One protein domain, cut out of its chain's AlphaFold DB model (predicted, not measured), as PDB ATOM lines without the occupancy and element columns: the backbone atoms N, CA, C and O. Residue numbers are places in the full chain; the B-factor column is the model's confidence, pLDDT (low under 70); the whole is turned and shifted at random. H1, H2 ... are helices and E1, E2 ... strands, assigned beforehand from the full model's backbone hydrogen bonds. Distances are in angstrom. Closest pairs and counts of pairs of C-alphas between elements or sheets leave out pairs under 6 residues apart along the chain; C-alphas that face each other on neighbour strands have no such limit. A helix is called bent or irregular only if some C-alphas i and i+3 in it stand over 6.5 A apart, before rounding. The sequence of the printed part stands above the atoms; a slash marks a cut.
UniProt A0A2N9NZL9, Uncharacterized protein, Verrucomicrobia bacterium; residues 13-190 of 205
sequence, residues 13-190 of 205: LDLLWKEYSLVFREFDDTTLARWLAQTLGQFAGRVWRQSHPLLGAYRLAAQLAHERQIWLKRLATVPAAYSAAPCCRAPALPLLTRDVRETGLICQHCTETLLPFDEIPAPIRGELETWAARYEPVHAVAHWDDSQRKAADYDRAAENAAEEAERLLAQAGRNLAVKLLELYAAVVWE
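Overview. This is residues 13 to 190 of the 205 residues of an uncharacterized protein of Verrucomicrobia bacterium (UniProt A0A2N9NZL9). A small, twisted sheet of five very short strands sits in the middle, with helices H1, H2, H3 and H4 gathered toward one end of the domain and the long helices H6 and H8 running side by side toward the other, where short H7 joins them. The last part of H8, residues 169 to 180, packs on one face of the sheet. The printed part has 178 residues, with eight named helices and five named strands in the order H1 H2 E1 H3 H4 E2 H5 E3 E4 H6 H7 H8 E5; the sheet is mixed, in the order E1 E5 E2 E3 E4, and the class is mixed, helices and strands. It is only just compact, close to loose, with a radius of gyration of the C-alphas of 18.4 A and spans of 60 by 40 by 23 A.

Along the chain. H1 is residues 13 to 25, from C-alpha 13 at (181.022, 215.526, 134.426), 18.7 A long and only just irregular: C-alphas 20 and 23 are 6.7 A apart. H2, residues 29 to 43, spans 21.3 A; E1 is residues 47 to 49; H3, residues 53 to 67, spans 21.8 A; H4 is residues 70 to 73. E2 is residues 94 to 96, H5 100 to 103, E3 105 to 107 and E4 113 to 115. H6, residues 122 to 143, spans 30.9 A with a kink of 34 degrees near residue 137, and H7 is residues 146 to 151. H8, residues 154 to 180, spans 35.9 A, with a kink of 30 degrees near residue 172; it is only just irregular, C-alphas 174 and 177 being 6.54 A apart. E5, residues 187 to 189, ends at C-alpha 189 (175.614, 197.908, 123.943).

Arrangement. E5 is parallel to E1, with N 48 and O 187 at 2.8 A, and to E2, with N 188 and O 94 at 2.8 A. E3 is antiparallel to E2, with N 95 and O 106 at 2.8 A, and forms a hairpin with E4, with N 114 and O 105 at 2.7 A. E1, H3 H4 and E2 make a split strand-helix-strand unit, two strands running the same way with E5 between them, and its crossover is right-handed. H8 makes two layers with the sheet, helix on one face: its height over the sheet is 8.5 A, over E1 and E5, and it runs along the strands, at 3 degrees to E1 on the local plane. H8 and H6 touch at a shallow tilt of 19 degrees, opposite ways, closest at the C-alphas of Ala 161 and Val 138, 5.2 A. H5 grazes the sheet and touches H6, residues 128 to 132 alone, closest at the C-alphas of Arg 101 and Glu 129, 6.6 A. H7 is close to H8 but not clearly touching, the C-alphas of Gln 148 and Tyr 154 being 8.0 A apart. H3 grazes the sheet with residues 54 to 56 and touches H2 at a steep tilt of 39 degrees, opposite ways, closest at the C-alphas of Tyr 58 and Leu 36, 7.0 A. H1 touches residues 60 to 64 of H3, closest at the C-alphas of Ser 21 and Leu 60, 5.6 A. Residues 29 to 33 of H2 touch H4, closest at the C-alphas of Ala 33 and Ile 70, 6.2 A. In H2, H3 and H7 every O i to N i+4 pair is within hydrogen-bond range, against 6 of 9 in H1, 12 of 18 in H6 and 21 of 23 in H8; H4 and H5 are too short for such a pair.

Size, cuts and confidence. The two C-alphas farthest apart are those of Leu 75 and Ala 151, 60.6 A. The printed part has no cut; the link from H4 to E2, residues 74 to 93, is long. The mean pLDDT of the printed part is 95.4 and no printed residue is under 70.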
ATOM      1  N   LEU A  13     180.812 216.660 135.320       78.62
ATOM      2  CA  LEU A  13     181.022 215.526 134.426       78.62
ATOM      3  C   LEU A  13     181.149 215.965 132.959       78.62
ATOM      4  O   LEU A  13     182.041 215.491 132.259       78.62
ATOM      5  N   ASP A  14     180.318 216.902 132.498       77.31
ATOM      6  CA  ASP A  14     180.413 217.439 131.134       77.31
ATOM      7  C   ASP A  14     181.725 218.197 130.918       77.31
ATOM      8  O   ASP A  14     182.347 218.087 129.859       77.31
ATOM      9  N   LEU A  15     182.178 218.951 131.924       86.44
ATOM     10  CA  LEU A  15     183.473 219.630 131.889       86.44
ATOM     11  C   LEU A  15     184.631 218.629 131.811       86.44
ATOM     12  O   LEU A  15     185.544 218.829 131.010       86.44
ATOM     13  N   LEU A  16     184.563 217.530 132.568       86.62
ATOM     14  CA  LEU A  16     185.562 216.463 132.512       86.62
ATOM     15  C   LEU A  16     185.609 215.797 131.129       86.62
ATOM     16  O   LEU A  16     186.684 215.606 130.563       86.62
ATOM     17  N   TRP A  17     184.454 215.501 130.529       83.12
ATOM     18  CA  TRP A  17     184.406 214.957 129.170       83.12
ATOM     19  C   TRP A  17     184.934 215.943 128.120       83.12
ATOM     20  O   TRP A  17     185.647 215.535 127.197       83.12
ATOM     21  N   LYS A  18     184.655 217.248 128.270       84.81
ATOM     22  CA  LYS A  18     185.263 218.298 127.434       84.81
ATOM     23  C   LYS A  18     186.787 218.289 127.572       84.81
ATOM     24  O   LYS A  18     187.466 218.365 126.549       84.81
ATOM     25  N   GLU A  19     187.319 218.151 128.786       90.31
ATOM     26  CA  GLU A  19     188.761 218.050 129.040       90.31
ATOM     27  C   GLU A  19     189.372 216.822 128.348       90.31
ATOM     28  O   GLU A  19     190.336 216.954 127.595       90.31
ATOM     29  N   TYR A  20     188.761 215.645 128.492       89.75
ATOM     30  CA  TYR A  20     189.224 214.427 127.818       89.75
ATOM     31  C   TYR A  20     189.176 214.527 126.289       89.75
ATOM     32  O   TYR A  20     189.977 213.891 125.605       89.75
ATOM     33  N   SER A  21     188.289 215.354 125.728       88.19
ATOM     34  CA  SER A  21     188.241 215.586 124.279       88.19
ATOM     35  C   SER A  21     189.419 216.415 123.740       88.19
ATOM     36  O   SER A  21     189.675 216.385 122.532       88.19
ATOM     37  N   LEU A  22     190.142 217.152 124.598       91.75
ATOM     38  CA  LEU A  22     191.168 218.116 124.176       91.75
ATOM     39  C   LEU A  22     192.290 217.467 123.365       91.75
ATOM     40  O   LEU A  22     192.699 218.029 122.352       91.75
ATOM     41  N   VAL A  23     192.708 216.252 123.733       93.50
ATOM     42  CA  VAL A  23     193.752 215.508 123.007       93.50
ATOM     43  C   VAL A  23     193.415 215.319 121.522       93.50
ATOM     44  O   VAL A  23     194.291 215.390 120.666       93.50
ATOM     45  N   PHE A  24     192.134 215.149 121.181       95.75
ATOM     46  CA  PHE A  24     191.698 214.981 119.793       95.75
ATOM     47  C   PHE A  24     191.539 216.313 119.052       95.75
ATOM     48  O   PHE A  24     191.579 216.336 117.820       95.75
ATOM     49  N   ARG A  25     191.379 217.432 119.771       93.12
ATOM     50  CA  ARG A  25     191.343 218.776 119.166       93.12
ATOM     51  C   ARG A  25     192.697 219.185 118.605       93.12
ATOM     52  O   ARG A  25     192.739 219.912 117.618       93.12
ATOM     53  N   GLU A  26     193.775 218.684 119.193       94.00
ATOM     54  CA  GLU A  26     195.140 218.912 118.717       94.00
ATOM     55  C   GLU A  26     195.461 218.128 117.435       94.00
ATOM     56  O   GLU A  26     196.387 218.484 116.707       94.00
ATOM     57  N   PHE A  27     194.690 217.082 117.114       97.31
ATOM     58  CA  PHE A  27     194.892 216.323 115.883       97.31
ATOM     59  C   PHE A  27     194.450 217.136 114.663       97.31
ATOM     60  O   PHE A  27     193.324 217.642 114.587       97.31
ATOM     61  N   ASP A  28     195.299 217.185 113.636       97.31
ATOM     62  CA  ASP A  28     194.869 217.604 112.306       97.31
ATOM     63  C   ASP A  28     193.833 216.617 111.725       97.31
ATOM     64  O   ASP A  28     193.663 215.496 112.214       97.31
ATOM     65  N   ASP A  29     193.115 217.031 110.676       98.31
ATOM     66  CA  ASP A  29     192.020 216.230 110.110       98.31
ATOM     67  C   ASP A  29     192.486 214.844 109.627       98.31
ATOM     68  O   ASP A  29     191.743 213.868 109.733       98.31
ATOM     69  N   THR A  30     193.707 214.739 109.093       98.19
ATOM     70  CA  THR A  30     194.249 213.481 108.560       98.19
ATOM     71  C   THR A  30     194.651 212.546 109.692       98.19
ATOM     72  O   THR A  30     194.363 211.348 109.632       98.19
ATOM     73  N   THR A  31     195.283 213.077 110.738       98.31
ATOM     74  CA  THR A  31     195.636 212.319 111.945       98.31
ATOM     75  C   THR A  31     194.381 211.801 112.645       98.31
ATOM     76  O   THR A  31     194.296 210.606 112.936       98.31
ATOM     77  N   LEU A  32     193.358 212.647 112.803       98.44
ATOM     78  CA  LEU A  32     192.062 212.250 113.358       98.44
ATOM     79  C   LEU A  32     191.378 211.171 112.503       98.44
ATOM     80  O   LEU A  32     190.937 210.154 113.037       98.44
ATOM     81  N   ALA A  33     191.350 211.337 111.175       98.31
ATOM     82  CA  ALA A  33     190.775 210.348 110.261       98.31
ATOM     83  C   ALA A  33     191.467 208.979 110.365       98.31
ATOM     84  O   ALA A  33     190.799 207.944 110.418       98.31
ATOM     85  N   ARG A  34     192.805 208.960 110.402       98.25
ATOM     86  CA  ARG A  34     193.591 207.722 110.519       98.25
ATOM     87  C   ARG A  34     193.373 207.044 111.860       98.25
ATOM     88  O   ARG A  34     193.159 205.836 111.873       98.25
ATOM     89  N   TRP A  35     193.391 207.808 112.949       98.19
ATOM     90  CA  TRP A  35     193.156 207.276 114.286       98.19
ATOM     91  C   TRP A  35     191.774 206.617 114.375       98.19
ATOM     92  O   TRP A  35     191.669 205.459 114.771       98.19
ATOM     93  N   LEU A  36     190.722 207.286 113.893       98.38
ATOM     94  CA  LEU A  36     189.366 206.726 113.881       98.38
ATOM     95  C   LEU A  36     189.257 205.458 113.031       98.38
ATOM     96  O   LEU A  36     188.645 204.481 113.460       98.38
ATOM     97  N   ALA A  37     189.840 205.459 111.830       98.12
ATOM     98  CA  ALA A  37     189.819 204.296 110.947       98.12
ATOM     99  C   ALA A  37     190.564 203.099 111.560       98.12
ATOM    100  O   ALA A  37     190.069 201.973 111.514       98.12
ATOM    101  N   GLN A  38     191.724 203.336 112.176       97.69
ATOM    102  CA  GLN A  38     192.505 202.297 112.852       97.69
ATOM    103  C   GLN A  38     191.757 201.722 114.057       97.69
ATOM    104  O   GLN A  38     191.687 200.499 114.193       97.69
ATOM    105  N   THR A  39     191.149 202.575 114.886       98.00
ATOM    106  CA  THR A  39     190.377 202.147 116.061       98.00
ATOM    107  C   THR A  39     189.127 201.358 115.664       98.00
ATOM    108  O   THR A  39     188.873 200.304 116.241       98.00
ATOM    109  N   LEU A  40     188.404 201.761 114.610       98.25
ATOM    110  CA  LEU A  40     187.307 200.954 114.047       98.25
ATOM    111  C   LEU A  40     187.775 199.564 113.596       98.25
ATOM    112  O   LEU A  40     187.059 198.578 113.772       98.25
ATOM    113  N   GLY A  41     188.983 199.471 113.037       97.25
ATOM    114  CA  GLY A  41     189.599 198.191 112.695       97.25
ATOM    115  C   GLY A  41     189.789 197.276 113.909       97.25
ATOM    116  O   GLY A  41     189.629 196.067 113.776       97.25
ATOM    117  N   GLN A  42     190.059 197.836 115.094       96.62
ATOM    118  CA  GLN A  42     190.171 197.065 116.341       96.62
ATOM    119  C   GLN A  42     188.817 196.574 116.861       96.62
ATOM    120  O   GLN A  42     188.753 195.541 117.527       96.62
ATOM    121  N   PHE A  43     187.736 197.303 116.572       98.00
ATOM    122  CA  PHE A  43     186.398 196.935 117.034       98.00
ATOM    123  C   PHE A  43     185.752 195.813 116.224       98.00
ATOM    124  O   PHE A  43     184.890 195.112 116.754       98.00
ATOM    125  N   ALA A  44     186.168 195.642 114.968       96.75
ATOM    126  CA  ALA A  44     185.529 194.738 114.023       96.75
ATOM    127  C   ALA A  44     185.435 193.287 114.539       96.75
ATOM    128  O   ALA A  44     186.367 192.745 115.136       96.75
ATOM    129  N   GLY A  45     184.295 192.651 114.271       97.19
ATOM    130  CA  GLY A  45     183.964 191.279 114.644       97.19
ATOM    131  C   GLY A  45     183.613 191.084 116.120       97.19
ATOM    132  O   GLY A  45     183.564 189.941 116.571       97.19
ATOM    133  N   ARG A  46     183.419 192.158 116.895       97.06
ATOM    134  CA  ARG A  46     183.177 192.079 118.342       97.06
ATOM    135  C   ARG A  46     182.025 192.965 118.791       97.06
ATOM    136  O   ARG A  46     181.742 194.012 118.209       97.06
ATOM    137  N   VAL A  47     181.417 192.539 119.892       98.06
ATOM    138  CA  VAL A  47     180.499 193.344 120.692       98.06
ATOM    139  C   VAL A  47     181.297 194.076 121.772       98.06
ATOM    140  O   VAL A  47     182.157 193.472 122.418       98.06
ATOM    141  N   TRP A  48     181.007 195.356 121.985       98.19
ATOM    142  CA  TRP A  48     181.701 196.211 122.947       98.19
ATOM    143  C   TRP A  48     180.732 196.800 123.962       98.19
ATOM    144  O   TRP A  48     179.676 197.310 123.601       98.19
ATOM    145  N   ARG A  49     181.123 196.765 125.234       97.81
ATOM    146  CA  ARG A  49     180.454 197.535 126.285       97.81
ATOM    147  C   ARG A  49     180.597 199.022 126.018       97.81
ATOM    148  O   ARG A  49     181.700 199.465 125.683       97.81
ATOM    149  N   GLN A  50     179.529 199.781 126.230       97.25
ATOM    150  CA  GLN A  50     179.561 201.237 126.154       97.25
ATOM    151  C   GLN A  50     180.584 201.834 127.130       97.25
ATOM    152  O   GLN A  50     181.284 202.783 126.774       97.25
ATOM    153  N   SER A  51     180.733 201.232 128.309       96.31
ATOM    154  CA  SER A  51     181.710 201.621 129.332       96.31
ATOM    155  C   SER A  51     183.184 201.374 128.967       96.31
ATOM    156  O   SER A  51     184.079 201.831 129.681       96.31
ATOM    157  N   HIS A  52     183.488 200.657 127.875       97.06
ATOM    158  CA  HIS A  52     184.869 200.283 127.563       97.06
ATOM    159  C   HIS A  52     185.745 201.533 127.306       97.06
ATOM    160  O   HIS A  52     185.433 202.311 126.401       97.06
ATOM    161  N   PRO A  53     186.906 201.715 127.975       95.12
ATOM    162  CA  PRO A  53     187.697 202.951 127.879       95.12
ATOM    163  C   PRO A  53     188.108 203.343 126.452       95.12
ATOM    164  O   PRO A  53     188.012 204.506 126.067       95.12
ATOM    165  N   LEU A  54     188.515 202.367 125.629       96.56
ATOM    166  CA  LEU A  54     188.835 202.614 124.216       96.56
ATOM    167  C   LEU A  54     187.618 203.110 123.417       96.56
ATOM    168  O   LEU A  54     187.775 203.919 122.506       96.56
ATOM    169  N   LEU A  55     186.416 202.640 123.754       97.12
ATOM    170  CA  LEU A  55     185.191 203.084 123.105       97.12
ATOM    171  C   LEU A  55     184.800 204.490 123.571       97.12
ATOM    172  O   LEU A  55     184.428 205.311 122.738       97.12
ATOM    173  N   GLY A  56     184.966 204.805 124.859       94.31
ATOM    174  CA  GLY A  56     184.814 206.170 125.371       94.31
ATOM    175  C   GLY A  56     185.742 207.155 124.652       94.31
ATOM    176  O   GLY A  56     185.285 208.168 124.121       94.31
ATOM    177  N   ALA A  57     187.028 206.812 124.526       96.06
ATOM    178  CA  ALA A  57     187.992 207.595 123.750       96.06
ATOM    179  C   ALA A  57     187.579 207.721 122.273       96.06
ATOM    180  O   ALA A  57     187.651 208.805 121.693       96.06
ATOM    181  N   TYR A  58     187.102 206.628 121.669       97.69
ATOM    182  CA  TYR A  58     186.598 206.642 120.300       97.69
ATOM    183  C   TYR A  58     185.421 207.597 120.125       97.69
ATOM    184  O   TYR A  58     185.418 208.376 119.176       97.69
ATOM    185  N   ARG A  59     184.444 207.566 121.034       95.81
ATOM    186  CA  ARG A  59     183.244 208.405 120.974       95.81
ATOM    187  C   ARG A  59     183.589 209.891 121.043       95.81
ATOM    188  O   ARG A  59     183.076 210.653 120.229       95.81
ATOM    189  N   LEU A  60     184.503 210.287 121.931       95.12
ATOM    190  CA  LEU A  60     184.984 211.674 122.006       95.12
ATOM    191  C   LEU A  60     185.607 212.132 120.681       95.12
ATOM    192  O   LEU A  60     185.259 213.188 120.149       95.12
ATOM    193  N   ALA A  61     186.496 211.315 120.115       97.25
ATOM    194  CA  ALA A  61     187.112 211.605 118.825       97.25
ATOM    195  C   ALA A  61     186.080 211.626 117.684       97.25
ATOM    196  O   ALA A  61     186.171 212.456 116.779       97.25
ATOM    197  N   ALA A  62     185.098 210.723 117.716       96.94
ATOM    198  CA  ALA A  62     184.060 210.581 116.702       96.94
ATOM    199  C   ALA A  62     183.095 211.774 116.683       96.94
ATOM    200  O   ALA A  62     182.749 212.230 115.597       96.94
ATOM    201  N   GLN A  63     182.719 212.309 117.848       93.62
ATOM    202  CA  GLN A  63     181.899 213.521 117.961       93.62
ATOM    203  C   GLN A  63     182.622 214.731 117.361       93.62
ATOM    204  O   GLN A  63     182.089 215.397 116.473       93.62
ATOM    205  N   LEU A  64     183.886 214.946 117.737       95.31
ATOM    206  CA  LEU A  64     184.708 216.004 117.142       95.31
ATOM    207  C   LEU A  64     184.883 215.809 115.625       95.31
ATOM    208  O   LEU A  64     184.873 216.760 114.842       95.31
ATOM    209  N   ALA A  65     185.054 214.567 115.182       96.88
ATOM    210  CA  ALA A  65     185.183 214.249 113.769       96.88
ATOM    211  C   ALA A  65     183.883 214.439 112.988       96.88
ATOM    212  O   ALA A  65     183.935 214.773 111.800       96.88
ATOM    213  N   HIS A  66     182.734 214.250 113.634       96.81
ATOM    214  CA  HIS A  66     181.436 214.582 113.073       96.81
ATOM    215  C   HIS A  66     181.312 216.097 112.880       96.81
ATOM    216  O   HIS A  66     181.054 216.527 111.759       96.81
ATOM    217  N   GLU A  67     181.630 216.911 113.892       94.81
ATOM    218  CA  GLU A  67     181.660 218.381 113.774       94.81
ATOM    219  C   GLU A  67     182.571 218.847 112.625       94.81
ATOM    220  O   GLU A  67     182.199 219.691 111.810       94.81
ATOM    221  N   ARG A  68     183.754 218.233 112.502       96.44
ATOM    222  CA  ARG A  68     184.742 218.529 111.449       96.44
ATOM    223  C   ARG A  68     184.447 217.850 110.110       96.44
ATOM    224  O   ARG A  68     185.235 218.021 109.174       96.44
ATOM    225  N   GLN A  69     183.362 217.082 110.000       96.69
ATOM    226  CA  GLN A  69     182.944 216.359 108.793       96.69
ATOM    227  C   GLN A  69     184.046 215.451 108.207       96.69
ATOM    228  O   GLN A  69     184.199 215.326 106.990       96.69
ATOM    229  N   ILE A  70     184.844 214.812 109.068       97.69
ATOM    230  CA  ILE A  70     186.054 214.063 108.682       97.69
ATOM    231  C   ILE A  70     185.755 212.947 107.677       97.69
ATOM    232  O   ILE A  70     186.469 212.799 106.683       97.69
ATOM    233  N   TRP A  71     184.677 212.188 107.884       96.38
ATOM    234  CA  TRP A  71     184.318 211.085 106.988       96.38
ATOM    235  C   TRP A  71     183.901 211.558 105.590       96.38
ATOM    236  O   TRP A  71     184.200 210.884 104.603       96.38
ATOM    237  N   LEU A  72     183.306 212.750 105.469       94.81
ATOM    238  CA  LEU A  72     182.951 213.336 104.171       94.81
ATOM    239  C   LEU A  72     184.181 213.806 103.385       94.81
ATOM    240  O   LEU A  72     184.160 213.796 102.155       94.81
ATOM    241  N   LYS A  73     185.271 214.154 104.082       96.75
ATOM    242  CA  LYS A  73     186.544 214.574 103.475       96.75
ATOM    243  C   LYS A  73     187.352 213.414 102.879       96.75
ATOM    244  O   LYS A  73     188.276 213.664 102.114       96.75
ATOM    245  N   ARG A  74     187.016 212.155 103.206       93.19
ATOM    246  CA  ARG A  74     187.659 210.930 102.673       93.19
ATOM    247  C   ARG A  74     189.187 210.895 102.853       93.19
ATOM    248  O   ARG A  74     189.913 210.422 101.985       93.19
ATOM    249  N   LEU A  75     189.672 211.384 103.996       95.94
ATOM    250  CA  LEU A  75     191.109 211.517 104.297       95.94
ATOM    251  C   LEU A  75     191.784 210.207 104.737       95.94
ATOM    252  O   LEU A  75     193.009 210.101 104.725       95.94
ATOM    253  N   ALA A  76     190.994 209.208 105.134       94.00
ATOM    254  CA  ALA A  76     191.461 207.875 105.486       94.00
ATOM    255  C   ALA A  76     190.522 206.816 104.899       94.00
ATOM    256  O   ALA A  76     189.336 207.067 104.673       94.00
ATOM    257  N   THR A  77     191.064 205.624 104.654       93.94
ATOM    258  CA  THR A  77     190.276 204.489 104.168       93.94
ATOM    259  C   THR A  77     189.467 203.905 105.319       93.94
ATOM    260  O   THR A  77     190.032 203.504 106.335       93.94
ATOM    261  N   VAL A  78     188.145 203.859 105.156       94.25
ATOM    262  CA  VAL A  78     187.241 203.183 106.094       94.25
ATOM    263  C   VAL A  78     187.528 201.676 106.064       94.25
ATOM    264  O   VAL A  78     187.680 201.127 104.968       94.25
ATOM    265  N   PRO A  79     187.595 200.979 107.217       95.25
ATOM    266  CA  PRO A  79     187.752 199.529 107.214       95.25
ATOM    267  C   PRO A  79     186.602 198.855 106.453       95.25
ATOM    268  O   PRO A  79     185.435 199.157 106.693       95.25
ATOM    269  N   ALA A  80     186.932 197.927 105.552       93.31
ATOM    270  CA  ALA A  80     186.009 197.412 104.533       93.31
ATOM    271  C   ALA A  80     184.726 196.757 105.079       93.31
ATOM    272  O   ALA A  80     183.728 196.694 104.370       93.31
ATOM    273  N   ALA A  81     184.747 196.276 106.324       94.88
ATOM    274  CA  ALA A  81     183.591 195.651 106.957       94.88
ATOM    275  C   ALA A  81     182.454 196.644 107.265       94.88
ATOM    276  O   ALA A  81     181.308 196.230 107.421       94.88
ATOM    277  N   TYR A  82     182.746 197.944 107.373       97.81
ATOM    278  CA  TYR A  82     181.766 198.939 107.796       97.81
ATOM    279  C   TYR A  82     181.014 199.532 106.604       97.81
ATOM    280  O   TYR A  82     181.605 200.154 105.717       97.81
ATOM    281  N   SER A  83     179.689 199.413 106.628       96.62
ATOM    282  CA  SER A  83     178.801 200.179 105.754       96.62
ATOM    283  C   SER A  83     178.753 201.651 106.180       96.62
ATOM    284  O   SER A  83     179.117 202.006 107.301       96.62
ATOM    285  N   ALA A  84     178.318 202.539 105.286       96.62
ATOM    286  CA  ALA A  84     178.088 203.935 105.644       96.62
ATOM    287  C   ALA A  84     176.741 204.076 106.369       96.62
ATOM    288  O   ALA A  84     175.711 203.671 105.831       96.62
ATOM    289  N   ALA A  85     176.745 204.693 107.549       97.19
ATOM    290  CA  ALA A  85     175.540 205.029 108.292       97.19
ATOM    291  C   ALA A  85     174.671 206.025 107.497       97.19
ATOM    292  O   ALA A  85     175.212 206.981 106.923       97.19
ATOM    293  N   PRO A  86     173.340 205.847 107.463       96.38
ATOM    294  CA  PRO A  86     172.450 206.722 106.702       96.38
ATOM    295  C   PRO A  86     172.381 208.145 107.272       96.38
ATOM    296  O   PRO A  86     172.340 209.091 106.491       96.38
ATOM    297  N   CYS A  87     172.449 208.305 108.599       96.38
ATOM    298  CA  CYS A  87     172.332 209.595 109.287       96.38
ATOM    299  C   CYS A  87     173.490 210.561 108.979       96.38
ATOM    300  O   CYS A  87     173.273 211.706 108.601       96.38
ATOM    301  N   CYS A  88     174.740 210.101 109.091       96.25
ATOM    302  CA  CYS A  88     175.912 210.984 109.038       96.25
ATOM    303  C   CYS A  88     177.004 210.538 108.059       96.25
ATOM    304  O   CYS A  88     178.061 211.167 107.986       96.25
ATOM    305  N   ARG A  89     176.784 209.445 107.312       96.31
ATOM    306  CA  ARG A  89     177.740 208.844 106.358       96.31
ATOM    307  C   ARG A  89     179.050 208.338 106.973       96.31
ATOM    308  O   ARG A  89     179.920 207.884 106.229       96.31
ATOM    309  N   ALA A  90     179.187 208.377 108.299       97.50
ATOM    310  CA  ALA A  90     180.276 207.731 109.022       97.50
ATOM    311  C   ALA A  90     180.179 206.195 108.915       97.50
ATOM    312  O   ALA A  90     179.115 205.675 108.578       97.50
ATOM    313  N   PRO A  91     181.251 205.446 109.207       98.12
ATOM    314  CA  PRO A  91     181.200 203.987 109.297       98.12
ATOM    315  C   PRO A  91     180.178 203.537 110.353       98.12
ATOM    316  O   PRO A  91     180.232 203.999 111.487       98.12
ATOM    317  N   ALA A  92     179.245 202.656 109.999       98.31
ATOM    318  CA  ALA A  92     178.134 202.263 110.860       98.31
ATOM    319  C   ALA A  92     178.616 201.542 112.129       98.31
ATOM    320  O   ALA A  92     179.092 200.411 112.068       98.31
ATOM    321  N   LEU A  93     178.456 202.199 113.279       98.50
ATOM    322  CA  LEU A  93     178.730 201.645 114.602       98.50
ATOM    323  C   LEU A  93     177.476 201.834 115.473       98.50
ATOM    324  O   LEU A  93     177.306 202.910 116.057       98.50
ATOM    325  N   PRO A  94     176.556 200.852 115.482       98.50
ATOM    326  CA  PRO A  94     175.315 200.933 116.241       98.50
ATOM    327  C   PRO A  94     175.552 200.746 117.740       98.50
ATOM    328  O   PRO A  94     176.400 199.955 118.156       98.50
ATOM    329  N   LEU A  95     174.743 201.438 118.533       98.69
ATOM    330  CA  LEU A  95     174.540 201.224 119.957       98.69
ATOM    331  C   LEU A  95     173.136 200.674 120.186       98.69
ATOM    332  O   LEU A  95     172.151 201.284 119.772       98.69
ATOM    333  N   LEU A  96     173.086 199.529 120.857       98.69
ATOM    334  CA  LEU A  96     171.888 198.948 121.441       98.69
ATOM    335  C   LEU A  96     171.715 199.493 122.866       98.69
ATOM    336  O   LEU A  96     172.597 199.292 123.700       98.69
ATOM    337  N   THR A  97     170.597 200.156 123.140       98.00
ATOM    338  CA  THR A  97     170.232 200.657 124.478       98.00
ATOM    339  C   THR A  97     169.002 199.934 125.010       98.00
ATOM    340  O   THR A  97     168.352 199.172 124.283       98.00
ATOM    341  N   ARG A  98     168.650 200.197 126.272       96.25
ATOM    342  CA  ARG A  98     167.371 199.733 126.830       96.25
ATOM    343  C   ARG A  98     166.141 200.278 126.098       96.25
ATOM    344  O   ARG A  98     165.157 199.558 125.966       96.25
ATOM    345  N   ASP A  99     166.249 201.472 125.519       95.94
ATOM    346  CA  ASP A  99     165.172 202.176 124.802       95.94
ATOM    347  C   ASP A  99     165.118 201.821 123.300       95.94
ATOM    348  O   ASP A  99     164.768 202.642 122.442       95.94
ATOM    349  N   VAL A 100     165.551 200.610 122.927       97.75
ATOM    350  CA  VAL A 100     165.661 200.185 121.518       97.75
ATOM    351  C   VAL A 100     164.313 200.183 120.795       97.75
ATOM    352  O   VAL A 100     164.267 200.374 119.580       97.75
ATOM    353  N   ARG A 101     163.210 199.977 121.520       97.31
ATOM    354  CA  ARG A 101     161.862 199.952 120.943       97.31
ATOM    355  C   ARG A 101     161.423 201.346 120.497       97.31
ATOM    356  O   ARG A 101     160.758 201.482 119.472       97.31
ATOM    357  N   GLU A 102     161.823 202.366 121.244       96.44
ATOM    358  CA  GLU A 102     161.486 203.769 121.030       96.44
ATOM    359  C   GLU A 102     162.445 204.426 120.035       96.44
ATOM    360  O   GLU A 102     162.027 205.213 119.188       96.44
ATOM    361  N   THR A 103     163.738 204.110 120.140       96.56
ATOM    362  CA  THR A 103     164.813 204.841 119.445       96.56
ATOM    363  C   THR A 103     165.437 204.079 118.278       96.56
ATOM    364  O   THR A 103     166.081 204.692 117.419       96.56
ATOM    365  N   GLY A 104     165.241 202.760 118.210       98.19
ATOM    366  CA  GLY A 104     165.995 201.883 117.321       98.19
ATOM    367  C   GLY A 104     167.455 201.728 117.763       98.19
ATOM    368  O   GLY A 104     167.784 201.798 118.943       98.19
ATOM    369  N   LEU A 105     168.354 201.493 116.806       98.62
ATOM    370  CA  LEU A 105     169.799 201.478 117.056       98.62
ATOM    371  C   LEU A 105     170.369 202.889 116.912       98.62
ATOM    372  O   LEU A 105     170.080 203.567 115.926       98.62
ATOM    373  N   ILE A 106     171.232 203.315 117.834       98.56
ATOM    374  CA  ILE A 106     171.780 204.682 117.875       98.56
ATOM    375  C   ILE A 106     173.175 204.737 117.239       98.56
ATOM    376  O   ILE A 106     174.010 203.861 117.447       98.56
ATOM    377  N   CYS A 107     173.476 205.784 116.472       98.31
ATOM    378  CA  CYS A 107     174.789 205.984 115.862       98.31
ATOM    379  C   CYS A 107     175.822 206.501 116.876       98.31
ATOM    380  O   CYS A 107     175.637 207.568 117.458       98.31
ATOM    381  N   GLN A 108     176.973 205.831 117.012       97.56
ATOM    382  CA  GLN A 108     178.059 206.291 117.898       97.56
ATOM    383  C   GLN A 108     178.784 207.574 117.453       97.56
ATOM    384  O   GLN A 108     179.563 208.127 118.226       97.56
ATOM    385  N   HIS A 109     178.547 208.068 116.235       97.19
ATOM    386  CA  HIS A 109     179.200 209.282 115.723       97.19
ATOM    387  C   HIS A 109     178.379 210.549 115.943       97.19
ATOM    388  O   HIS A 109     178.950 211.591 116.244       97.19
ATOM    389  N   CYS A 110     177.059 210.465 115.763       96.44
ATOM    390  CA  CYS A 110     176.163 211.627 115.799       96.44
ATOM    391  C   CYS A 110     175.027 211.504 116.821       96.44
ATOM    392  O   CYS A 110     174.333 212.479 117.064       96.44
ATOM    393  N   THR A 111     174.860 210.345 117.470       95.94
ATOM    394  CA  THR A 111     173.797 210.080 118.464       95.94
ATOM    395  C   THR A 111     172.370 210.104 117.895       95.94
ATOM    396  O   THR A 111     171.413 209.894 118.628       95.94
ATOM    397  N   GLU A 112     172.200 210.280 116.584       97.31
ATOM    398  CA  GLU A 112     170.912 210.070 115.920       97.31
ATOM    399  C   GLU A 112     170.621 208.576 115.720       97.31
ATOM    400  O   GLU A 112     171.520 207.727 115.796       97.31
ATOM    401  N   THR A 113     169.366 208.252 115.407       98.38
ATOM    402  CA  THR A 113     168.949 206.899 115.030       98.38
ATOM    403  C   THR A 113     169.695 206.447 113.772       98.38
ATOM    404  O   THR A 113     169.592 207.044 112.701       98.38
ATOM    405  N   LEU A 114     170.462 205.367 113.910       98.31
ATOM    406  CA  LEU A 114     171.156 204.681 112.825       98.31
ATOM    407  C   LEU A 114     170.206 203.768 112.050       98.31
ATOM    408  O   LEU A 114     170.287 203.720 110.824       98.31
ATOM    409  N   LEU A 115     169.350 203.037 112.768       98.12
ATOM    410  CA  LEU A 115     168.329 202.163 112.195       98.12
ATOM    411  C   LEU A 115     167.063 202.217 113.065       98.12
ATOM    412  O   LEU A 115     167.147 201.822 114.231       98.12
ATOM    413  N   PRO A 116     165.918 202.685 112.535       98.25
ATOM    414  CA  PRO A 116     164.637 202.646 113.237       98.25
ATOM    415  C   PRO A 116     164.239 201.224 113.651       98.25
ATOM    416  O   PRO A 116     164.584 200.253 112.977       98.25
ATOM    417  N   PHE A 117     163.497 201.089 114.753       98.31
ATOM    418  CA  PHE A 117     163.125 199.780 115.302       98.31
ATOM    419  C   PHE A 117     162.339 198.907 114.309       98.31
ATOM    420  O   PHE A 117     162.583 197.706 114.189       98.31
ATOM    421  N   ASP A 118     161.420 199.509 113.559       97.75
ATOM    422  CA  ASP A 118     160.589 198.854 112.546       97.75
ATOM    423  C   ASP A 118     161.368 198.424 111.294       97.75
ATOM    424  O   ASP A 118     160.908 197.548 110.558       97.75
ATOM    425  N   GLU A 119     162.577 198.943 111.092       97.38
ATOM    426  CA  GLU A 119     163.483 198.537 110.014       97.38
ATOM    427  C   GLU A 119     164.473 197.438 110.438       97.38
ATOM    428  O   GLU A 119     165.140 196.838 109.590       97.38
ATOM    429  N   ILE A 120     164.548 197.107 111.733       97.44
ATOM    430  CA  ILE A 120     165.366 195.988 112.218       97.44
ATOM    431  C   ILE A 120     164.829 194.663 111.635       97.44
ATOM    432  O   ILE A 120     163.613 194.425 111.677       97.44
ATOM    433  N   PRO A 121     165.696 193.760 111.120       96.62
ATOM    434  CA  PRO A 121     165.261 192.484 110.557       96.62
ATOM    435  C   PRO A 121     164.379 191.671 111.510       96.62
ATOM    436  O   PRO A 121     164.691 191.510 112.689       96.62
ATOM    437  N   ALA A 122     163.287 191.115 110.979       94.06
ATOM    438  CA  ALA A 122     162.227 190.498 111.778       94.06
ATOM    439  C   ALA A 122     162.695 189.455 112.818       94.06
ATOM    440  O   ALA A 122     162.182 189.514 113.937       94.06
ATOM    441  N   PRO A 123     163.653 188.543 112.524       91.88
ATOM    442  CA  PRO A 123     164.098 187.554 113.506       91.88
ATOM    443  C   PRO A 123     164.671 188.194 114.773       91.88
ATOM    444  O   PRO A 123     164.260 187.847 115.875       91.88
ATOM    445  N   ILE A 124     165.567 189.172 114.622       96.50
ATOM    446  CA  ILE A 124     166.201 189.829 115.766       96.50
ATOM    447  C   ILE A 124     165.305 190.904 116.384       96.50
ATOM    448  O   ILE A 124     165.306 191.077 117.601       96.50
ATOM    449  N   ARG A 125     164.472 191.577 115.581       97.88
ATOM    450  CA  ARG A 125     163.500 192.561 116.071       97.88
ATOM    451  C   ARG A 125     162.526 191.953 117.078       97.88
ATOM    452  O   ARG A 125     162.285 192.567 118.108       97.88
ATOM    453  N   GLY A 126     162.010 190.748 116.821       97.88
ATOM    454  CA  GLY A 126     161.105 190.071 117.758       97.88
ATOM    455  C   GLY A 126     161.771 189.707 119.092       97.88
ATOM    456  O   GLY A 126     161.144 189.775 120.150       97.88
ATOM    457  N   GLU A 127     163.062 189.370 119.072       97.88
ATOM    458  CA  GLU A 127     163.828 189.116 120.298       97.88
ATOM    459  C   GLU A 127     164.101 190.396 121.086       97.88
ATOM    460  O   GLU A 127     163.970 190.397 122.310       97.88
ATOM    461  N   LEU A 128     164.432 191.487 120.389       98.38
ATOM    462  CA  LEU A 128     164.581 192.814 120.988       98.38
ATOM    463  C   LEU A 128     163.260 193.290 121.599       98.38
ATOM    464  O   LEU A 128     163.263 193.769 122.726       98.38
ATOM    465  N   GLU A 129     162.134 193.095 120.907       98.06
ATOM    466  CA  GLU A 129     160.797 193.418 121.421       98.06
ATOM    467  C   GLU A 129     160.491 192.649 122.708       98.06
ATOM    468  O   GLU A 129     160.082 193.229 123.712       98.06
ATOM    469  N   THR A 130     160.746 191.338 122.699       98.06
ATOM    470  CA  THR A 130     160.520 190.468 123.859       98.06
ATOM    471  C   THR A 130     161.402 190.869 125.039       98.06
ATOM    472  O   THR A 130     160.961 190.841 126.187       98.06
ATOM    473  N   TRP A 131     162.661 191.224 124.778       98.50
ATOM    474  CA  TRP A 131     163.580 191.687 125.810       98.50
ATOM    475  C   TRP A 131     163.163 193.053 126.369       98.50
ATOM    476  O   TRP A 131     163.058 193.187 127.586       98.50
ATOM    477  N   ALA A 132     162.841 194.020 125.508       97.94
ATOM    478  CA  ALA A 132     162.425 195.362 125.915       97.94
ATOM    479  C   ALA A 132     161.140 195.321 126.755       97.94
ATOM    480  O   ALA A 132     161.081 195.932 127.815       97.94
ATOM    481  N   ALA A 133     160.160 194.496 126.368       97.75
ATOM    482  CA  ALA A 133     158.927 194.297 127.135       97.75
ATOM    483  C   ALA A 133     159.160 193.687 128.533       97.75
ATOM    484  O   ALA A 133     158.327 193.845 129.425       97.75
ATOM    485  N   ARG A 134     160.276 192.973 128.739       98.12
ATOM    486  CA  ARG A 134     160.698 192.491 130.065       98.12
ATOM    487  C   ARG A 134     161.462 193.556 130.847       98.12
ATOM    488  O   ARG A 134     161.332 193.592 132.064       98.12
ATOM    489  N   TYR A 135     162.250 194.383 130.165       98.19
ATOM    490  CA  TYR A 135     163.055 195.433 130.787       98.19
ATOM    491  C   TYR A 135     162.204 196.617 131.262       98.19
ATOM    492  O   TYR A 135     162.408 197.118 132.363       98.19
ATOM    493  N   GLU A 136     161.215 197.030 130.469       96.75
ATOM    494  CA  GLU A 136     160.340 198.177 130.744       96.75
ATOM    495  C   GLU A 136     159.743 198.181 132.171       96.75
ATOM    496  O   GLU A 136     159.949 199.160 132.891       96.75
ATOM    497  N   PRO A 137     159.081 197.108 132.659       96.19
ATOM    498  CA  PRO A 137     158.538 197.099 134.020       96.19
ATOM    499  C   PRO A 137     159.611 197.082 135.119       96.19
ATOM    500  O   PRO A 137     159.322 197.508 136.234       96.19
ATOM    501  N   VAL A 138     160.826 196.604 134.827       97.31
ATOM    502  CA  VAL A 138     161.962 196.626 135.766       97.31
ATOM    503  C   VAL A 138     162.465 198.060 135.922       97.31
ATOM    504  O   VAL A 138     162.531 198.574 137.036       97.31
ATOM    505  N   HIS A 139     162.712 198.752 134.806       96.00
ATOM    506  CA  HIS A 139     163.123 200.159 134.796       96.00
ATOM    507  C   HIS A 139     162.068 201.085 135.415       96.00
ATOM    508  O   HIS A 139     162.398 202.042 136.116       96.00
ATOM    509  N   ALA A 140     160.783 200.781 135.211       95.25
ATOM    510  CA  ALA A 140     159.678 201.568 135.749       95.25
ATOM    511  C   ALA A 140     159.681 201.668 137.285       95.25
ATOM    512  O   ALA A 140     159.110 202.621 137.813       95.25
ATOM    513  N   VAL A 141     160.329 200.739 138.005       94.56
ATOM    514  CA  VAL A 141     160.445 200.791 139.475       94.56
ATOM    515  C   VAL A 141     161.141 202.067 139.941       94.56
ATOM    516  O   VAL A 141     160.651 202.712 140.867       94.56
ATOM    517  N   ALA A 142     162.197 202.507 139.250       92.12
ATOM    518  CA  ALA A 142     162.891 203.762 139.563       92.12
ATOM    519  C   ALA A 142     161.964 204.993 139.501       92.12
ATOM    520  O   ALA A 142     162.167 205.989 140.201       92.12
ATOM    521  N   HIS A 143     160.908 204.905 138.689       92.75
ATOM    522  CA  HIS A 143     159.967 205.988 138.403       92.75
ATOM    523  C   HIS A 143     158.633 205.854 139.148       92.75
ATOM    524  O   HIS A 143     157.689 206.577 138.830       92.75
ATOM    525  N   TRP A 144     158.528 204.958 140.137       91.62
ATOM    526  CA  TRP A 144     157.322 204.842 140.963       91.62
ATOM    527  C   TRP A 144     156.988 206.152 141.672       91.62
ATOM    528  O   TRP A 144     157.870 206.817 142.221       91.62
ATOM    529  N   ASP A 145     155.700 206.481 141.713       88.44
ATOM    530  CA  ASP A 145     155.193 207.647 142.427       88.44
ATOM    531  C   ASP A 145     155.136 207.430 143.954       88.44
ATOM    532  O   ASP A 145     155.267 206.318 144.472       88.44
ATOM    533  N   ASP A 146     154.905 208.510 144.704       81.62
ATOM    534  CA  ASP A 146     154.841 208.477 146.172       81.62
ATOM    535  C   ASP A 146     153.773 207.524 146.728       81.62
ATOM    536  O   ASP A 146     153.893 207.053 147.861       81.62
ATOM    537  N   SER A 147     152.697 207.271 145.979       78.69
ATOM    538  CA  SER A 147     151.621 206.379 146.411       78.69
ATOM    539  C   SER A 147     152.040 204.915 146.286       78.69
ATOM    540  O   SER A 147     151.850 204.142 147.227       78.69
ATOM    541  N   GLN A 148     152.704 204.564 145.183       83.31
ATOM    542  CA  GLN A 148     153.272 203.241 144.933       83.31
ATOM    543  C   GLN A 148     154.382 202.928 145.939       83.31
ATOM    544  O   GLN A 148     154.383 201.855 146.543       83.31
ATOM    545  N   ARG A 149     155.264 203.900 146.203       83.25
ATOM    546  CA  ARG A 149     156.363 203.768 147.175       83.25
ATOM    547  C   ARG A 149     155.886 203.543 148.609       83.25
ATOM    548  O   ARG A 149     156.564 202.872 149.370       83.25
ATOM    549  N   LYS A 150     154.734 204.100 148.993       78.19
ATOM    550  CA  LYS A 150     154.153 203.928 150.341       78.19
ATOM    551  C   LYS A 150     153.379 202.623 150.508       78.19
ATOM    552  O   LYS A 150     153.217 202.158 151.633       78.19
ATOM    553  N   ALA A 151     152.846 202.075 149.417       75.75
ATOM    554  CA  ALA A 151     152.049 200.850 149.431       75.75
ATOM    555  C   ALA A 151     152.904 199.570 149.394       75.75
ATOM    556  O   ALA A 151     152.400 198.490 149.702       75.75
ATOM    557  N   ALA A 152     154.176 199.689 149.016       76.62
ATOM    558  CA  ALA A 152     155.122 198.593 148.890       76.62
ATOM    559  C   ALA A 152     156.410 198.880 149.674       76.62
ATOM    560  O   ALA A 152     156.679 200.005 150.080       76.62
ATOM    561  N   ASP A 153     157.220 197.843 149.859       87.94
ATOM    562  CA  ASP A 153     158.602 197.991 150.307       87.94
ATOM    563  C   ASP A 153     159.448 198.453 149.110       87.94
ATOM    564  O   ASP A 153     159.935 197.632 148.328       87.94
ATOM    565  N   TYR A 154     159.494 199.773 148.891       88.94
ATOM    566  CA  TYR A 154     160.158 200.371 147.730       88.94
ATOM    567  C   TYR A 154     161.641 200.020 147.669       88.94
ATOM    568  O   TYR A 154     162.114 199.659 146.598       88.94
ATOM    569  N   ASP A 155     162.345 200.077 148.800       89.69
ATOM    570  CA  ASP A 155     163.783 199.807 148.852       89.69
ATOM    571  C   ASP A 155     164.065 198.386 148.355       89.69
ATOM    572  O   ASP A 155     164.868 198.180 147.445       89.69
ATOM    573  N   ARG A 156     163.297 197.410 148.850       92.56
ATOM    574  CA  ARG A 156     163.380 196.029 148.373       92.56
ATOM    575  C   ARG A 156     162.974 195.885 146.904       92.56
ATOM    576  O   ARG A 156     163.538 195.061 146.189       92.56
ATOM    577  N   ALA A 157     161.959 196.614 146.441       94.00
ATOM    578  CA  ALA A 157     161.538 196.565 145.041       94.00
ATOM    579  C   ALA A 157     162.618 197.122 144.101       94.00
ATOM    580  O   ALA A 157     162.872 196.515 143.062       94.00
ATOM    581  N   ALA A 158     163.258 198.229 144.480       93.06
ATOM    582  CA  ALA A 158     164.348 198.853 143.743       93.06
ATOM    583  C   ALA A 158     165.588 197.951 143.705       93.06
ATOM    584  O   ALA A 158     166.153 197.763 142.632       93.06
ATOM    585  N   GLU A 159     165.945 197.314 144.824       95.44
ATOM    586  CA  GLU A 159     167.046 196.343 144.884       95.44
ATOM    587  C   GLU A 159     166.798 195.149 143.945       95.44
ATOM    588  O   GLU A 159     167.624 194.847 143.088       95.44
ATOM    589  N   ASN A 160     165.607 194.534 143.999       97.06
ATOM    590  CA  ASN A 160     165.261 193.444 143.074       97.06
ATOM    591  C   ASN A 160     165.255 193.900 141.603       97.06
ATOM    592  O   ASN A 160     165.557 193.114 140.703       97.06
ATOM    593  N   ALA A 161     164.849 195.147 141.343       97.69
ATOM    594  CA  ALA A 161     164.837 195.704 139.998       97.69
ATOM    595  C   ALA A 161     166.259 195.928 139.471       97.69
ATOM    596  O   ALA A 161     166.523 195.593 138.319       97.69
ATOM    597  N   ALA A 162     167.176 196.420 140.307       97.81
ATOM    598  CA  ALA A 162     168.587 196.549 139.965       97.81
ATOM    599  C   ALA A 162     169.204 195.181 139.617       97.81
ATOM    600  O   ALA A 162     169.762 195.027 138.531       97.81
ATOM    601  N   GLU A 163     168.989 194.153 140.448       98.12
ATOM    602  CA  GLU A 163     169.498 192.795 140.187       98.12
ATOM    603  C   GLU A 163     168.963 192.196 138.867       98.12
ATOM    604  O   GLU A 163     169.706 191.579 138.093       98.12
ATOM    605  N   GLU A 164     167.667 192.360 138.564       98.25
ATOM    606  CA  GLU A 164     167.119 191.867 137.291       98.25
ATOM    607  C   GLU A 164     167.581 192.723 136.103       98.25
ATOM    608  O   GLU A 164     167.822 192.172 135.023       98.25
ATOM    609  N   ALA A 165     167.763 194.036 136.280       98.38
ATOM    610  CA  ALA A 165     168.325 194.915 135.259       98.38
ATOM    611  C   ALA A 165     169.758 194.500 134.899       98.38
ATOM    612  O   ALA A 165     170.042 194.318 133.715       98.38
ATOM    613  N   GLU A 166     170.629 194.224 135.877       98.38
ATOM    614  CA  GLU A 166     171.975 193.675 135.640       98.38
ATOM    615  C   GLU A 166     171.927 192.424 134.753       98.38
ATOM    616  O   GLU A 166     172.670 192.286 133.771       98.38
ATOM    617  N   ARG A 167     171.011 191.503 135.071       98.25
ATOM    618  CA  ARG A 167     170.851 190.235 134.353       98.25
ATOM    619  C   ARG A 167     170.330 190.442 132.933       98.25
ATOM    620  O   ARG A 167     170.795 189.776 132.001       98.25
ATOM    621  N   LEU A 168     169.383 191.360 132.746       98.38
ATOM    622  CA  LEU A 168     168.830 191.704 131.439       98.38
ATOM    623  C   LEU A 168     169.836 192.466 130.568       98.38
ATOM    624  O   LEU A 168     169.937 192.150 129.381       98.38
ATOM    625  N   LEU A 169     170.611 193.397 131.126       98.50
ATOM    626  CA  LEU A 169     171.699 194.087 130.423       98.50
ATOM    627  C   LEU A 169     172.766 193.081 129.975       98.50
ATOM    628  O   LEU A 169     173.150 193.053 128.804       98.50
ATOM    629  N   ALA A 170     173.166 192.154 130.853       98.12
ATOM    630  CA  ALA A 170     174.078 191.072 130.486       98.12
ATOM    631  C   ALA A 170     173.519 190.195 129.349       98.12
ATOM    632  O   ALA A 170     174.270 189.778 128.462       98.12
ATOM    633  N   GLN A 171     172.210 189.917 129.354       97.75
ATOM    634  CA  GLN A 171     171.533 189.203 128.269       97.75
ATOM    635  C   GLN A 171     171.576 190.001 126.954       97.75
ATOM    636  O   GLN A 171     171.830 189.408 125.899       97.75
ATOM    637  N   ALA A 172     171.354 191.317 126.998       97.75
ATOM    638  CA  ALA A 172     171.420 192.180 125.821       97.75
ATOM    639  C   ALA A 172     172.808 192.117 125.172       97.75
ATOM    640  O   ALA A 172     172.912 191.847 123.975       97.75
ATOM    641  N   GLY A 173     173.873 192.245 125.968       97.00
ATOM    642  CA  GLY A 173     175.252 192.152 125.487       97.00
ATOM    643  C   GLY A 173     175.641 190.769 124.954       97.00
ATOM    644  O   GLY A 173     176.218 190.664 123.871       97.00
ATOM    645  N   ARG A 174     175.329 189.689 125.684       96.38
ATOM    646  CA  ARG A 174     175.780 188.325 125.335       96.38
ATOM    647  C   ARG A 174     174.994 187.668 124.210       96.38
ATOM    648  O   ARG A 174     175.546 186.826 123.506       96.38
ATOM    649  N   ASN A 175     173.727 188.040 124.044       96.50
ATOM    650  CA  ASN A 175     172.835 187.355 123.114       96.50
ATOM    651  C   ASN A 175     172.387 188.280 121.981       96.50
ATOM    652  O   ASN A 175     172.587 187.958 120.812       96.50
ATOM    653  N   LEU A 176     171.789 189.426 122.310       98.00
ATOM    654  CA  LEU A 176     171.138 190.286 121.315       98.00
ATOM    655  C   LEU A 176     172.169 191.061 120.489       98.00
ATOM    656  O   LEU A 176     172.139 191.022 119.261       98.00
ATOM    657  N   ALA A 177     173.142 191.687 121.148       97.88
ATOM    658  CA  ALA A 177     174.214 192.413 120.475       97.88
ATOM    659  C   ALA A 177     175.109 191.490 119.631       97.88
ATOM    660  O   ALA A 177     175.580 191.896 118.571       97.88
ATOM    661  N   VAL A 178     175.297 190.231 120.046       97.38
ATOM    662  CA  VAL A 178     176.038 189.235 119.254       97.38
ATOM    663  C   VAL A 178     175.310 188.916 117.951       97.38
ATOM    664  O   VAL A 178     175.945 188.879 116.903       97.38
ATOM    665  N   LYS A 179     173.982 188.755 117.978       97.69
ATOM    666  CA  LYS A 179     173.184 188.528 116.759       97.69
ATOM    667  C   LYS A 179     173.223 189.721 115.800       97.69
ATOM    668  O   LYS A 179     173.209 189.533 114.588       97.69
ATOM    669  N   LEU A 180     173.346 190.946 116.316       98.00
ATOM    670  CA  LEU A 180     173.527 192.144 115.484       98.00
ATOM    671  C   LEU A 180     174.858 192.146 114.702       98.00
ATOM    672  O   LEU A 180     174.952 192.849 113.695       98.00
ATOM    673  N   LEU A 181     175.865 191.345 115.086       97.44
ATOM    674  CA  LEU A 181     177.117 191.216 114.319       97.44
ATOM    675  C   LEU A 181     176.932 190.547 112.950       97.44
ATOM    676  O   LEU A 181     177.803 190.668 112.093       97.44
ATOM    677  N   GLU A 182     175.806 189.873 112.706       95.50
ATOM    678  CA  GLU A 182     175.469 189.375 111.366       95.50
ATOM    679  C   GLU A 182     175.172 190.519 110.380       95.50
ATOM    680  O   GLU A 182     175.252 190.334 109.166       95.50
ATOM    681  N   LEU A 183     174.841 191.706 110.899       95.69
ATOM    682  CA  LEU A 183     174.426 192.877 110.124       95.69
ATOM    683  C   LEU A 183     175.476 193.993 110.135       95.69
ATOM    684  O   LEU A 183     175.555 194.781 109.192       95.69
ATOM    685  N   TYR A 184     176.273 194.074 111.201       98.06
ATOM    686  CA  TYR A 184     177.208 195.166 111.440       98.06
ATOM    687  C   TYR A 184     178.610 194.655 111.748       98.06
ATOM    688  O   TYR A 184     178.794 193.653 112.429       98.06
ATOM    689  N   ALA A 185     179.619 195.410 111.307       98.12
ATOM    690  CA  ALA A 185     181.017 195.074 111.558       98.12
ATOM    691  C   ALA A 185     181.370 195.012 113.049       98.12
ATOM    692  O   ALA A 185     182.233 194.233 113.433       98.12
ATOM    693  N   ALA A 186     180.744 195.846 113.875       98.56
ATOM    694  CA  ALA A 186     180.879 195.861 115.325       98.56
ATOM    695  C   ALA A 186     179.588 196.416 115.928       98.56
ATOM    696  O   ALA A 186     178.870 197.163 115.262       98.56
ATOM    697  N   VAL A 187     179.303 196.073 117.182       98.69
ATOM    698  CA  VAL A 187     178.094 196.519 117.890       98.69
ATOM    699  C   VAL A 187     178.483 196.986 119.284       98.69
ATOM    700  O   VAL A 187     179.250 196.317 119.975       98.69
ATOM    701  N   VAL A 188     177.947 198.126 119.699       98.75
ATOM    702  CA  VAL A 188     178.037 198.620 121.073       98.75
ATOM    703  C   VAL A 188     176.734 198.305 121.798       98.75
ATOM    704  O   VAL A 188     175.667 198.338 121.188       98.75
ATOM    705  N   TRP A 189     176.798 198.027 123.095       98.56
ATOM    706  CA  TRP A 189     175.614 197.908 123.943       98.56
ATOM    707  C   TRP A 189     175.782 198.687 125.247       98.56
ATOM    708  O   TRP A 189     176.889 198.770 125.786       98.56
ATOM    709  N   GLU A 190     174.683 199.271 125.716       97.81
ATOM    710  CA  GLU A 190     174.583 199.966 126.999       97.81
ATOM    711  C   GLU A 190     174.663 198.952 128.143       97.81
ATOM    712  O   GLU A 190     173.868 198.017 128.206       97.81
TER     713      GLU A 190